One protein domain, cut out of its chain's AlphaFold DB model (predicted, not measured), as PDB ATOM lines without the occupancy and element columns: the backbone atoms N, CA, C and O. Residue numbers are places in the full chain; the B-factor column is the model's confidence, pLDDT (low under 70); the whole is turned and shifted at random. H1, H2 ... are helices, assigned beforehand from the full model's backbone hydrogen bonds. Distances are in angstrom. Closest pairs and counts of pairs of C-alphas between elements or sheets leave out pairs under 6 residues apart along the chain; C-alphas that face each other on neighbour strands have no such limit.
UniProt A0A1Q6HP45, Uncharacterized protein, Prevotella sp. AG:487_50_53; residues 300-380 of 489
ATOM      1  N   GLN A 300     227.322 194.322 191.871       50.88
ATOM      2  CA  GLN A 300     226.756 195.355 192.734       50.88
ATOM      3  C   GLN A 300     225.482 195.979 192.153       50.88
ATOM      4  O   GLN A 300     224.476 196.026 192.843       50.88
ATOM      5  N   ARG A 301     225.448 196.415 190.888       55.50
ATOM      6  CA  ARG A 301     224.214 196.906 190.236       55.50
ATOM      7  C   ARG A 301     223.161 195.815 190.140       55.50
ATOM      8  O   ARG A 301     221.976 196.119 190.203       55.50
ATOM      9  N   ARG A 302     223.572 194.559 189.986       63.25
ATOM     10  CA  ARG A 302     222.695 193.389 189.994       63.25
ATOM     11  C   ARG A 302     222.146 193.114 191.384       63.25
ATOM     12  O   ARG A 302     220.943 192.941 191.495       63.25
ATOM     13  N   MET A 303     222.989 193.106 192.412       60.53
ATOM     14  CA  MET A 303     222.585 192.979 193.809       60.53
ATOM     15  C   MET A 303     221.669 194.133 194.176       60.53
ATOM     16  O   MET A 303     220.604 193.871 194.701       60.53
ATOM     17  N   ASN A 304     222.002 195.367 193.799       66.19
ATOM     18  CA  ASN A 304     221.155 196.541 193.986       66.19
ATOM     19  C   ASN A 304     219.825 196.369 193.249       66.19
ATOM     20  O   ASN A 304     218.783 196.497 193.859       66.19
ATOM     21  N   ARG A 305     219.824 195.967 191.973       73.06
ATOM     22  CA  ARG A 305     218.589 195.731 191.209       73.06
ATOM     23  C   ARG A 305     217.750 194.589 191.785       73.06
ATOM     24  O   ARG A 305     216.529 194.681 191.805       73.06
ATOM     25  N   GLN A 306     218.377 193.497 192.210       75.19
ATOM     26  CA  GLN A 306     217.719 192.363 192.854       75.19
ATOM     27  C   GLN A 306     217.145 192.785 194.206       75.19
ATOM     28  O   GLN A 306     216.005 192.454 194.507       75.19
ATOM     29  N   TYR A 307     217.906 193.556 194.974       74.25
ATOM     30  CA  TYR A 307     217.528 194.133 196.255       74.25
ATOM     31  C   TYR A 307     216.360 195.116 196.103       74.25
ATOM     32  O   TYR A 307     215.380 194.999 196.829       74.25
ATOM     33  N   ASP A 308     216.393 195.993 195.099       74.94
ATOM     34  CA  ASP A 308     215.316 196.925 194.756       74.94
ATOM     35  C   ASP A 308     214.037 196.171 194.370       74.94
ATOM     36  O   ASP A 308     212.951 196.499 194.845       74.94
ATOM     37  N   LEU A 309     214.154 195.118 193.553       80.81
ATOM     38  CA  LEU A 309     213.026 194.262 193.170       80.81
ATOM     39  C   LEU A 309     212.457 193.484 194.367       80.81
ATOM     40  O   LEU A 309     211.239 193.372 194.501       80.81
ATOM     41  N   MET A 310     213.320 192.965 195.244       80.31
ATOM     42  CA  MET A 310     212.934 192.278 196.480       80.31
ATOM     43  C   MET A 310     212.224 193.223 197.455       80.31
ATOM     44  O   MET A 310     211.229 192.835 198.072       80.31
ATOM     45  N   HIS A 311     212.686 194.470 197.557       75.62
ATOM     46  CA  HIS A 311     212.027 195.527 198.325       75.62
ATOM     47  C   HIS A 311     210.690 195.931 197.722       75.62
ATOM     48  O   HIS A 311     209.701 196.042 198.443       75.62
ATOM     49  N   GLU A 312     210.623 196.119 196.404       80.44
ATOM     50  CA  GLU A 312     209.377 196.438 195.706       80.44
ATOM     51  C   GLU A 312     208.327 195.343 195.946       80.44
ATOM     52  O   GLU A 312     207.179 195.645 196.285       80.44
ATOM     53  N   LYS A 313     208.727 194.072 195.824       86.75
ATOM     54  CA  LYS A 313     207.871 192.906 196.072       86.75
ATOM     55  C   LYS A 313     207.378 192.858 197.519       86.75
ATOM     56  O   LYS A 313     206.167 192.763 197.728       86.75
ATOM     57  N   ALA A 314     208.276 192.991 198.496       81.50
ATOM     58  CA  ALA A 314     207.924 192.989 199.916       81.50
ATOM     59  C   ALA A 314     206.972 194.142 200.274       81.50
ATOM     60  O   ALA A 314     205.887 193.916 200.813       81.50
ATOM     61  N   ASN A 315     207.307 195.372 199.874       77.19
ATOM     62  CA  ASN A 315     206.469 196.546 200.114       77.19
ATOM     63  C   ASN A 315     205.084 196.391 199.494       77.19
ATOM     64  O   ASN A 315     204.083 196.764 200.105       77.19
ATOM     65  N   ARG A 316     204.993 195.822 198.292       82.25
ATOM     66  CA  ARG A 316     203.719 195.638 197.598       82.25
ATOM     67  C   ARG A 316     202.804 194.644 198.311       82.25
ATOM     68  O   ARG A 316     201.613 194.923 198.432       82.25
ATOM     69  N   VAL A 317     203.346 193.524 198.788       82.56
ATOM     70  CA  VAL A 317     202.580 192.505 199.523       82.56
ATOM     71  C   VAL A 317     202.141 193.022 200.896       82.56
ATOM     72  O   VAL A 317     200.989 192.825 201.289       82.56
ATOM     73  N   MET A 318     203.010 193.761 201.586       77.31
ATOM     74  CA  MET A 318     202.721 194.266 202.931       77.31
ATOM     75  C   MET A 318     201.771 195.475 202.930       77.31
ATOM     76  O   MET A 318     200.876 195.556 203.774       77.31
ATOM     77  N   SER A 319     201.888 196.387 201.958       71.56
ATOM     78  CA  SER A 319     201.115 197.641 201.934       71.56
ATOM     79  C   SER A 319     199.739 197.545 201.265       71.56
ATOM     80  O   SER A 319     198.819 198.257 201.668       71.56
ATOM     81  N   LYS A 320     199.546 196.683 200.255       70.06
ATOM     82  CA  LYS A 320     198.260 196.587 199.543       70.06
ATOM     83  C   LYS A 320     197.338 195.541 200.162       70.06
ATOM     84  O   LYS A 320     197.719 194.393 200.370       70.06
ATOM     85  N   LYS A 321     196.074 195.918 200.363       68.56
ATOM     86  CA  LYS A 321     194.958 194.980 200.542       68.56
ATOM     87  C   LYS A 321     194.197 194.906 199.218       68.56
ATOM     88  O   LYS A 321     193.647 195.907 198.772       68.56
ATOM     89  N   SER A 322     194.227 193.755 198.548       76.81
ATOM     90  CA  SER A 322     193.528 193.555 197.271       76.81
ATOM     91  C   SER A 322     193.063 192.110 197.114       76.81
ATOM     92  O   SER A 322     193.640 191.209 197.715       76.81
ATOM     93  N   ALA A 323     192.071 191.870 196.252       75.25
ATOM     94  CA  ALA A 323     191.555 190.524 195.975       75.25
ATOM     95  C   ALA A 323     192.601 189.556 195.372       75.25
ATOM     96  O   ALA A 323     192.380 188.343 195.388       75.25
ATOM     97  N   ALA A 324     193.720 190.090 194.863       79.62
ATOM     98  CA  ALA A 324     194.862 189.347 194.322       79.62
ATOM     99  C   ALA A 324     195.943 189.019 195.377       79.62
ATOM    100  O   ALA A 324     196.906 188.325 195.069       79.62
ATOM    101  N   ILE A 325     195.812 189.520 196.611       82.94
ATOM    102  CA  ILE A 325     196.737 189.273 197.730       82.94
ATOM    103  C   ILE A 325     195.891 188.790 198.918       82.94
ATOM    104  O   ILE A 325     195.442 189.581 199.746       82.94
ATOM    105  N   ARG A 326     195.624 187.480 198.962       81.75
ATOM    106  CA  ARG A 326     194.725 186.798 199.911       81.75
ATOM    107  C   ARG A 326     195.505 186.167 201.067       81.75
ATOM    108  O   ARG A 326     195.399 184.972 201.320       81.75
ATOM    109  N   ILE A 327     196.296 186.984 201.748       81.38
ATOM    110  CA  ILE A 327     197.050 186.592 202.946       81.38
ATOM    111  C   ILE A 327     196.337 187.121 204.197       81.38
ATOM    112  O   ILE A 327     195.832 188.250 204.185       81.38
ATOM    113  N   ASN A 328     196.258 186.311 205.253       80.81
ATOM    114  CA  ASN A 328     195.607 186.671 206.516       80.81
ATOM    115  C   ASN A 328     196.579 187.388 207.485       80.81
ATOM    116  O   ASN A 328     197.755 187.590 207.180       80.81
ATOM    117  N   ASP A 329     196.097 187.799 208.663       76.56
ATOM    118  CA  ASP A 329     196.918 188.513 209.657       76.56
ATOM    119  C   ASP A 329     198.013 187.638 210.295       76.56
ATOM    120  O   ASP A 329     198.953 188.164 210.890       76.56
ATOM    121  N   SER A 330     197.908 186.308 210.201       78.12
ATOM    122  CA  SER A 330     198.996 185.390 210.558       78.12
ATOM    123  C   SER A 330     200.060 185.388 209.466       78.12
ATOM    124  O   SER A 330     201.200 185.714 209.752       78.12
ATOM    125  N   ASP A 331     199.669 185.173 208.206       77.94
ATOM    126  CA  ASP A 331     200.578 185.178 207.053       77.94
ATOM    127  C   ASP A 331     201.369 186.501 206.966       77.94
ATOM    128  O   ASP A 331     202.542 186.510 206.607       77.94
ATOM    129  N   ARG A 332     200.735 187.638 207.296       78.19
ATOM    130  CA  ARG A 332     201.398 188.953 207.343       78.19
ATOM    131  C   ARG A 332     202.408 189.076 208.482       78.19
ATOM    132  O   ARG A 332     203.412 189.760 208.301       78.19
ATOM    133  N   ARG A 333     202.140 188.464 209.638       74.19
ATOM    134  CA  ARG A 333     203.091 188.422 210.760       74.19
ATOM    135  C   ARG A 333     204.274 187.525 210.425       74.19
ATOM    136  O   ARG A 333     205.401 187.976 210.564       74.19
ATOM    137  N   ASP A 334     204.016 186.352 209.851       75.25
ATOM    138  CA  ASP A 334     205.061 185.417 209.425       75.25
ATOM    139  C   ASP A 334     206.030 186.069 208.427       75.25
ATOM    140  O   ASP A 334     207.238 185.933 208.567       75.25
ATOM    141  N   ILE A 335     205.522 186.846 207.461       74.31
ATOM    142  CA  ILE A 335     206.367 187.604 206.521       74.31
ATOM    143  C   ILE A 335     207.077 188.783 207.217       74.31
ATOM    144  O   ILE A 335     208.215 189.108 206.879       74.31
ATOM    145  N   GLY A 336     206.399 189.474 208.139       67.31
ATOM    146  CA  GLY A 336     206.872 190.717 208.758       67.31
ATOM    147  C   GLY A 336     207.904 190.547 209.877       67.31
ATOM    148  O   GLY A 336     208.698 191.460 210.094       67.31
ATOM    149  N   ASP A 337     207.917 189.399 210.559       71.44
ATOM    150  CA  ASP A 337     208.820 189.113 211.689       71.44
ATOM    151  C   ASP A 337     210.210 188.615 211.243       71.44
ATOM    152  O   ASP A 337     211.139 188.471 212.048       71.44
ATOM    153  N   VAL A 338     210.383 188.383 209.943       69.88
ATOM    154  CA  VAL A 338     211.633 187.931 209.335       69.88
ATOM    155  C   VAL A 338     212.644 189.079 209.247       69.88
ATOM    156  O   VAL A 338     212.354 190.169 208.754       69.88
ATOM    157  N   ARG A 339     213.880 188.831 209.700       54.16
ATOM    158  CA  ARG A 339     214.921 189.873 209.811       54.16
ATOM    159  C   ARG A 339     215.634 190.190 208.495       54.16
ATOM    160  O   ARG A 339     216.197 191.277 208.362       54.16
ATOM    161  N   HIS A 340     215.644 189.264 207.536       59.56
ATOM    162  CA  HIS A 340     216.396 189.398 206.288       59.56
ATOM    163  C   HIS A 340     215.475 189.466 205.064       59.56
ATOM    164  O   HIS A 340     214.623 188.609 204.856       59.56
ATOM    165  N   LEU A 341     215.698 190.455 204.190       65.38
ATOM    166  CA  LEU A 341     214.872 190.695 202.993       65.38
ATOM    167  C   LEU A 341     214.776 189.481 202.047       65.38
ATOM    168  O   LEU A 341     213.762 189.302 201.369       65.38
ATOM    169  N   GLY A 342     215.827 188.658 201.992       59.94
ATOM    170  CA  GLY A 342     215.835 187.424 201.204       59.94
ATOM    171  C   GLY A 342     214.805 186.411 201.706       59.94
ATOM    172  O   GLY A 342     214.002 185.925 200.919       59.94
ATOM    173  N   GLU A 343     214.773 186.174 203.017       70.19
ATOM    174  CA  GLU A 343     213.821 185.269 203.676       70.19
ATOM    175  C   GLU A 343     212.380 185.800 203.563       70.19
ATOM    176  O   GLU A 343     211.470 185.046 203.227       70.19
ATOM    177  N   VAL A 344     212.178 187.121 203.694       71.25
ATOM    178  CA  VAL A 344     210.878 187.781 203.436       71.25
ATOM    179  C   VAL A 344     210.368 187.457 202.028       71.25
ATOM    180  O   VAL A 344     209.184 187.205 201.817       71.25
ATOM    181  N   ASN A 345     211.258 187.472 201.033       82.81
ATOM    182  CA  ASN A 345     210.893 187.187 199.648       82.81
ATOM    183  C   ASN A 345     210.604 185.703 199.397       82.81
ATOM    184  O   ASN A 345     209.730 185.426 198.573       82.81
ATOM    185  N   SER A 346     211.279 184.794 200.107       76.94
ATOM    186  CA  SER A 346     210.992 183.355 200.092       76.94
ATOM    187  C   SER A 346     209.599 183.051 200.647       76.94
ATOM    188  O   SER A 346     208.810 182.408 199.963       76.94
ATOM    189  N   GLU A 347     209.232 183.624 201.793       82.31
ATOM    190  CA  GLU A 347     207.892 183.443 202.379       82.31
ATOM    191  C   GLU A 347     206.772 183.966 201.460       82.31
ATOM    192  O   GLU A 347     205.674 183.400 201.388       82.31
ATOM    193  N   ILE A 348     207.042 185.051 200.723       83.12
ATOM    194  CA  ILE A 348     206.131 185.562 199.692       83.12
ATOM    195  C   ILE A 348     206.025 184.577 198.519       83.12
ATOM    196  O   ILE A 348     204.925 184.388 198.002       83.12
ATOM    197  N   ASP A 349     207.131 183.967 198.089       85.69
ATOM    198  CA  ASP A 349     207.130 182.977 197.005       85.69
ATOM    199  C   ASP A 349     206.343 181.721 197.369       85.69
ATOM    200  O   ASP A 349     205.565 181.241 196.540       85.69
ATOM    201  N   ASP A 350     206.436 181.262 198.615       88.12
ATOM    202  CA  ASP A 350     205.637 180.144 199.116       88.12
ATOM    203  C   ASP A 350     204.140 180.467 199.055       88.12
ATOM    204  O   ASP A 350     203.339 179.680 198.555       88.12
ATOM    205  N   ARG A 351     203.745 181.690 199.421       89.31
ATOM    206  CA  ARG A 351     202.340 182.140 199.348       89.31
ATOM    207  C   ARG A 351     201.857 182.391 197.917       89.31
ATOM    208  O   ARG A 351     200.655 182.312 197.652       89.31
ATOM    209  N   VAL A 352     202.762 182.661 196.977       87.56
ATOM    210  CA  VAL A 352     202.458 182.613 195.537       87.56
ATOM    211  C   VAL A 352     202.226 181.162 195.098       87.56
ATOM    212  O   VAL A 352     201.241 180.895 194.410       87.56
ATOM    213  N   ALA A 353     203.074 180.219 195.522       85.56
ATOM    214  CA  ALA A 353     202.953 178.796 195.190       85.56
ATOM    215  C   ALA A 353     201.686 178.148 195.780       85.56
ATOM    216  O   ALA A 353     201.028 177.353 195.113       85.56
ATOM    217  N   GLU A 354     201.285 178.556 196.985       88.19
ATOM    218  CA  GLU A 354     200.024 178.179 197.640       88.19
ATOM    219  C   GLU A 354     198.780 178.799 196.974       88.19
ATOM    220  O   GLU A 354     197.647 178.497 197.351       88.19
ATOM    221  N   GLY A 355     198.959 179.708 196.008       86.56
ATOM    222  CA  GLY A 355     197.867 180.412 195.332       86.56
ATOM    223  C   GLY A 355     197.215 181.525 196.163       86.56
ATOM    224  O   GLY A 355     196.207 182.098 195.740       86.56
ATOM    225  N   LYS A 356     197.781 181.872 197.327       88.06
ATOM    226  CA  LYS A 356     197.320 182.991 198.166       88.06
ATOM    227  C   LYS A 356     197.671 184.351 197.555       88.06
ATOM    228  O   LYS A 356     196.984 185.338 197.820       88.06
ATOM    229  N   ILE A 357     198.705 184.427 196.716       87.88
ATOM    230  CA  ILE A 357     199.118 185.651 196.014       87.88
ATOM    231  C   ILE A 357     199.099 185.414 194.501       87.88
ATOM    232  O   ILE A 357     199.815 184.563 193.986       87.88
ATOM    233  N   SER A 358     198.311 186.212 193.782       89.31
ATOM    234  CA  SER A 358     198.179 186.179 192.318       89.31
ATOM    235  C   SER A 358     198.408 187.546 191.655       89.31
ATOM    236  O   SER A 358     198.056 187.752 190.493       89.31
ATOM    237  N   ASP A 359     199.002 188.506 192.377       91.44
ATOM    238  CA  ASP A 359     199.309 189.839 191.846       91.44
ATOM    239  C   ASP A 359     200.299 189.760 190.669       91.44
ATOM    240  O   ASP A 359     201.421 189.263 190.786       91.44
ATOM    241  N   ALA A 360     199.888 190.305 189.520       86.81
ATOM    242  CA  ALA A 360     200.643 190.218 188.273       86.81
ATOM    243  C   ALA A 360     202.048 190.841 188.350       86.81
ATOM    244  O   ALA A 360     202.970 190.361 187.685       86.81
ATOM    245  N   ARG A 361     202.244 191.891 189.163       91.06
ATOM    246  CA  ARG A 361     203.560 192.523 189.332       91.06
ATOM    247  C   ARG A 361     204.465 191.660 190.206       91.06
ATOM    248  O   ARG A 361     205.641 191.558 189.885       91.06
ATOM    249  N   VAL A 362     203.934 190.999 191.237       88.12
ATOM    250  CA  VAL A 362     204.697 190.023 192.043       88.12
ATOM    251  C   VAL A 362     205.202 188.878 191.157       88.12
ATOM    252  O   VAL A 362     206.400 188.599 191.143       88.12
ATOM    253  N   THR A 363     204.342 188.304 190.312       88.44
ATOM    254  CA  THR A 363     204.740 187.259 189.349       88.44
ATOM    255  C   THR A 363     205.776 187.762 188.336       88.44
ATOM    256  O   THR A 363     206.734 187.059 188.004       88.44
ATOM    257  N   GLN A 364     205.629 189.002 187.856       89.00
ATOM    258  CA  GLN A 364     206.607 189.627 186.965       89.00
ATOM    259  C   GLN A 364     207.965 189.821 187.654       89.00
ATOM    260  O   GLN A 364     208.992 189.529 187.041       89.00
ATOM    261  N   ILE A 365     207.981 190.288 188.907       85.62
ATOM    262  CA  ILE A 365     209.203 190.455 189.703       85.62
ATOM    263  C   ILE A 365     209.891 189.099 189.901       85.62
ATOM    264  O   ILE A 365     211.091 189.003 189.658       85.62
ATOM    265  N   ASN A 366     209.146 188.034 190.211       87.44
ATOM    266  CA  ASN A 366     209.702 186.679 190.318       87.44
ATOM    267  C   ASN A 366     210.363 186.227 189.011       87.44
ATOM    268  O   ASN A 366     211.486 185.726 189.013       87.44
ATOM    269  N   SER A 367     209.720 186.471 187.864       84.00
ATOM    270  CA  SER A 367     210.328 186.201 186.555       84.00
ATOM    271  C   SER A 367     211.588 187.043 186.307       84.00
ATOM    272  O   SER A 367     212.559 186.540 185.743       84.00
ATOM    273  N   GLN A 368     211.601 188.313 186.729       81.44
ATOM    274  CA  GLN A 368     212.758 189.206 186.603       81.44
ATOM    275  C   GLN A 368     213.933 188.742 187.476       81.44
ATOM    276  O   GLN A 368     215.045 188.646 186.960       81.44
ATOM    277  N   ILE A 369     213.690 188.392 188.742       79.69
ATOM    278  CA  ILE A 369     214.699 187.846 189.663       79.69
ATOM    279  C   ILE A 369     215.230 186.506 189.135       79.69
ATOM    280  O   ILE A 369     216.441 186.316 189.052       79.69
ATOM    281  N   ASN A 370     214.354 185.615 188.660       76.19
ATOM    282  CA  ASN A 370     214.775 184.350 188.056       76.19
ATOM    283  C   ASN A 370     215.636 184.572 186.806       76.19
ATOM    284  O   ASN A 370     216.684 183.953 186.670       76.19
ATOM    285  N   LYS A 371     215.266 185.494 185.908       73.69
ATOM    286  CA  LYS A 371     216.101 185.840 184.742       73.69
ATOM    287  C   LYS A 371     217.465 186.400 185.146       73.69
ATOM    288  O   LYS A 371     218.455 186.043 184.512       73.69
ATOM    289  N   ILE A 372     217.523 187.235 186.187       69.69
ATOM    290  CA  ILE A 372     218.782 187.742 186.752       69.69
ATOM    291  C   ILE A 372     219.656 186.562 187.213       69.69
ATOM    292  O   ILE A 372     220.811 186.477 186.802       69.69
ATOM    293  N   ASN A 373     219.083 185.598 187.936       64.62
ATOM    294  CA  ASN A 373     219.795 184.414 188.427       64.62
ATOM    295  C   ASN A 373     220.216 183.436 187.301       64.62
ATOM    296  O   ASN A 373     221.298 182.859 187.357       64.62
ATOM    297  N   PHE A 374     219.402 183.258 186.251       53.31
ATOM    298  CA  PHE A 374     219.678 182.335 185.131       53.31
ATOM    299  C   PHE A 374     220.617 182.906 184.053       53.31
ATOM    300  O   PHE A 374     221.296 182.143 183.356       53.31
ATOM    301  N   SER A 375     220.682 184.234 183.896       53.75
ATOM    302  CA  SER A 375     221.598 184.893 182.947       53.75
ATOM    303  C   SER A 375     223.076 184.545 183.199       53.75
ATOM    304  O   SER A 375     223.869 184.488 182.259       53.75
ATOM    305  N   ASP A 376     223.399 184.178 184.442       50.75
ATOM    306  CA  ASP A 376     224.733 183.831 184.930       50.75
ATOM    307  C   ASP A 376     225.280 182.490 184.404       50.75
ATOM    308  O   ASP A 376     226.490 182.321 184.263       50.75
ATOM    309  N   LEU A 377     224.405 181.538 184.068       46.56
ATOM    310  CA  LEU A 377     224.802 180.196 183.613       46.56
ATOM    311  C   LEU A 377     224.918 180.092 182.087       46.56
ATOM    312  O   LEU A 377     225.701 179.299 181.568       46.56
ATOM    313  N   SER A 378     224.143 180.894 181.354       46.19
ATOM    314  CA  SER A 378     223.995 180.761 179.896       46.19
ATOM    315  C   SER A 378     224.998 181.577 179.074       46.19
ATOM    316  O   SER A 378     225.233 181.249 177.912       46.19
ATOM    317  N   ASN A 379     225.612 182.616 179.655       49.41
ATOM    318  CA  ASN A 379     226.472 183.547 178.917       49.41
ATOM    319  C   ASN A 379     227.979 183.347 179.127       49.41
ATOM    320  O   ASN A 379     228.752 183.932 178.369       49.41
ATOM    321  N   ARG A 380     228.405 182.525 180.098       58.03
ATOM    322  CA  ARG A 380     229.833 182.293 180.372       58.03
ATOM    323  C   ARG A 380     230.475 181.406 179.296       58.03
ATOM    324  O   ARG A 380     231.428 181.836 178.660       58.03
TER     325      ARG A 380
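What this domain is: This is residues 300 to 380 of the 489 residues of an uncharacterized protein of Prevotella sp. AG:487_50_53 (UniProt A0A1Q6HP45). Two long helices, H1 and H4, lie side by side and run opposite ways; H3 crosses H1, and H2 folds back on H3 as a helical hairpin. Residues 374 to 380 stick out at one end. The printed part has 81 residues, 60 of them in four named helices, H1 to H4 in order along the chain, with no named strand; its class is all helix, and it is compact, with a radius of gyration of the C-alphas of 13.1 A and spans of 44 by 24 by 17 A.

How they stand to each other: H1, residues 300 to 319, touches H4, residues 360 to 378, at a shallow tilt of 22 degrees; the closest C-alphas, Lys 313 and Val 362, are 5.9 A apart. With residues 310 to 317 alone H1 touches H3, residues 341 to 353, at a steep tilt of 57 degrees, closest at C-alphas 310 and 345, 6.3 A. H2, residues 329 to 336, touches residues 344 to 348 of H3, closest at C-alphas 335 and 344, 5.5 A. H2 and H4 are apart. Every O i to N i+4 pair is within hydrogen-bond range in H1, H2 and H3, and 12 of 15 in H4.

Where its parts are: H1, 27.3 A long, begins at C-alpha 300 (226.756, 195.355, 192.734). H4, 26.6 A, has a kink of 26 degrees near residue 372 and ends at C-alpha 378 (223.995, 180.761, 179.896). H3 measures 18.6 A and H2 10.2 A.

The domain as a whole: The farthest C-alphas, Asp 329 and Arg 380, are 44.5 A apart. The printed part has no cut and no long link. Its pLDDT is under 70 at 21 residues, among them 372 to 380.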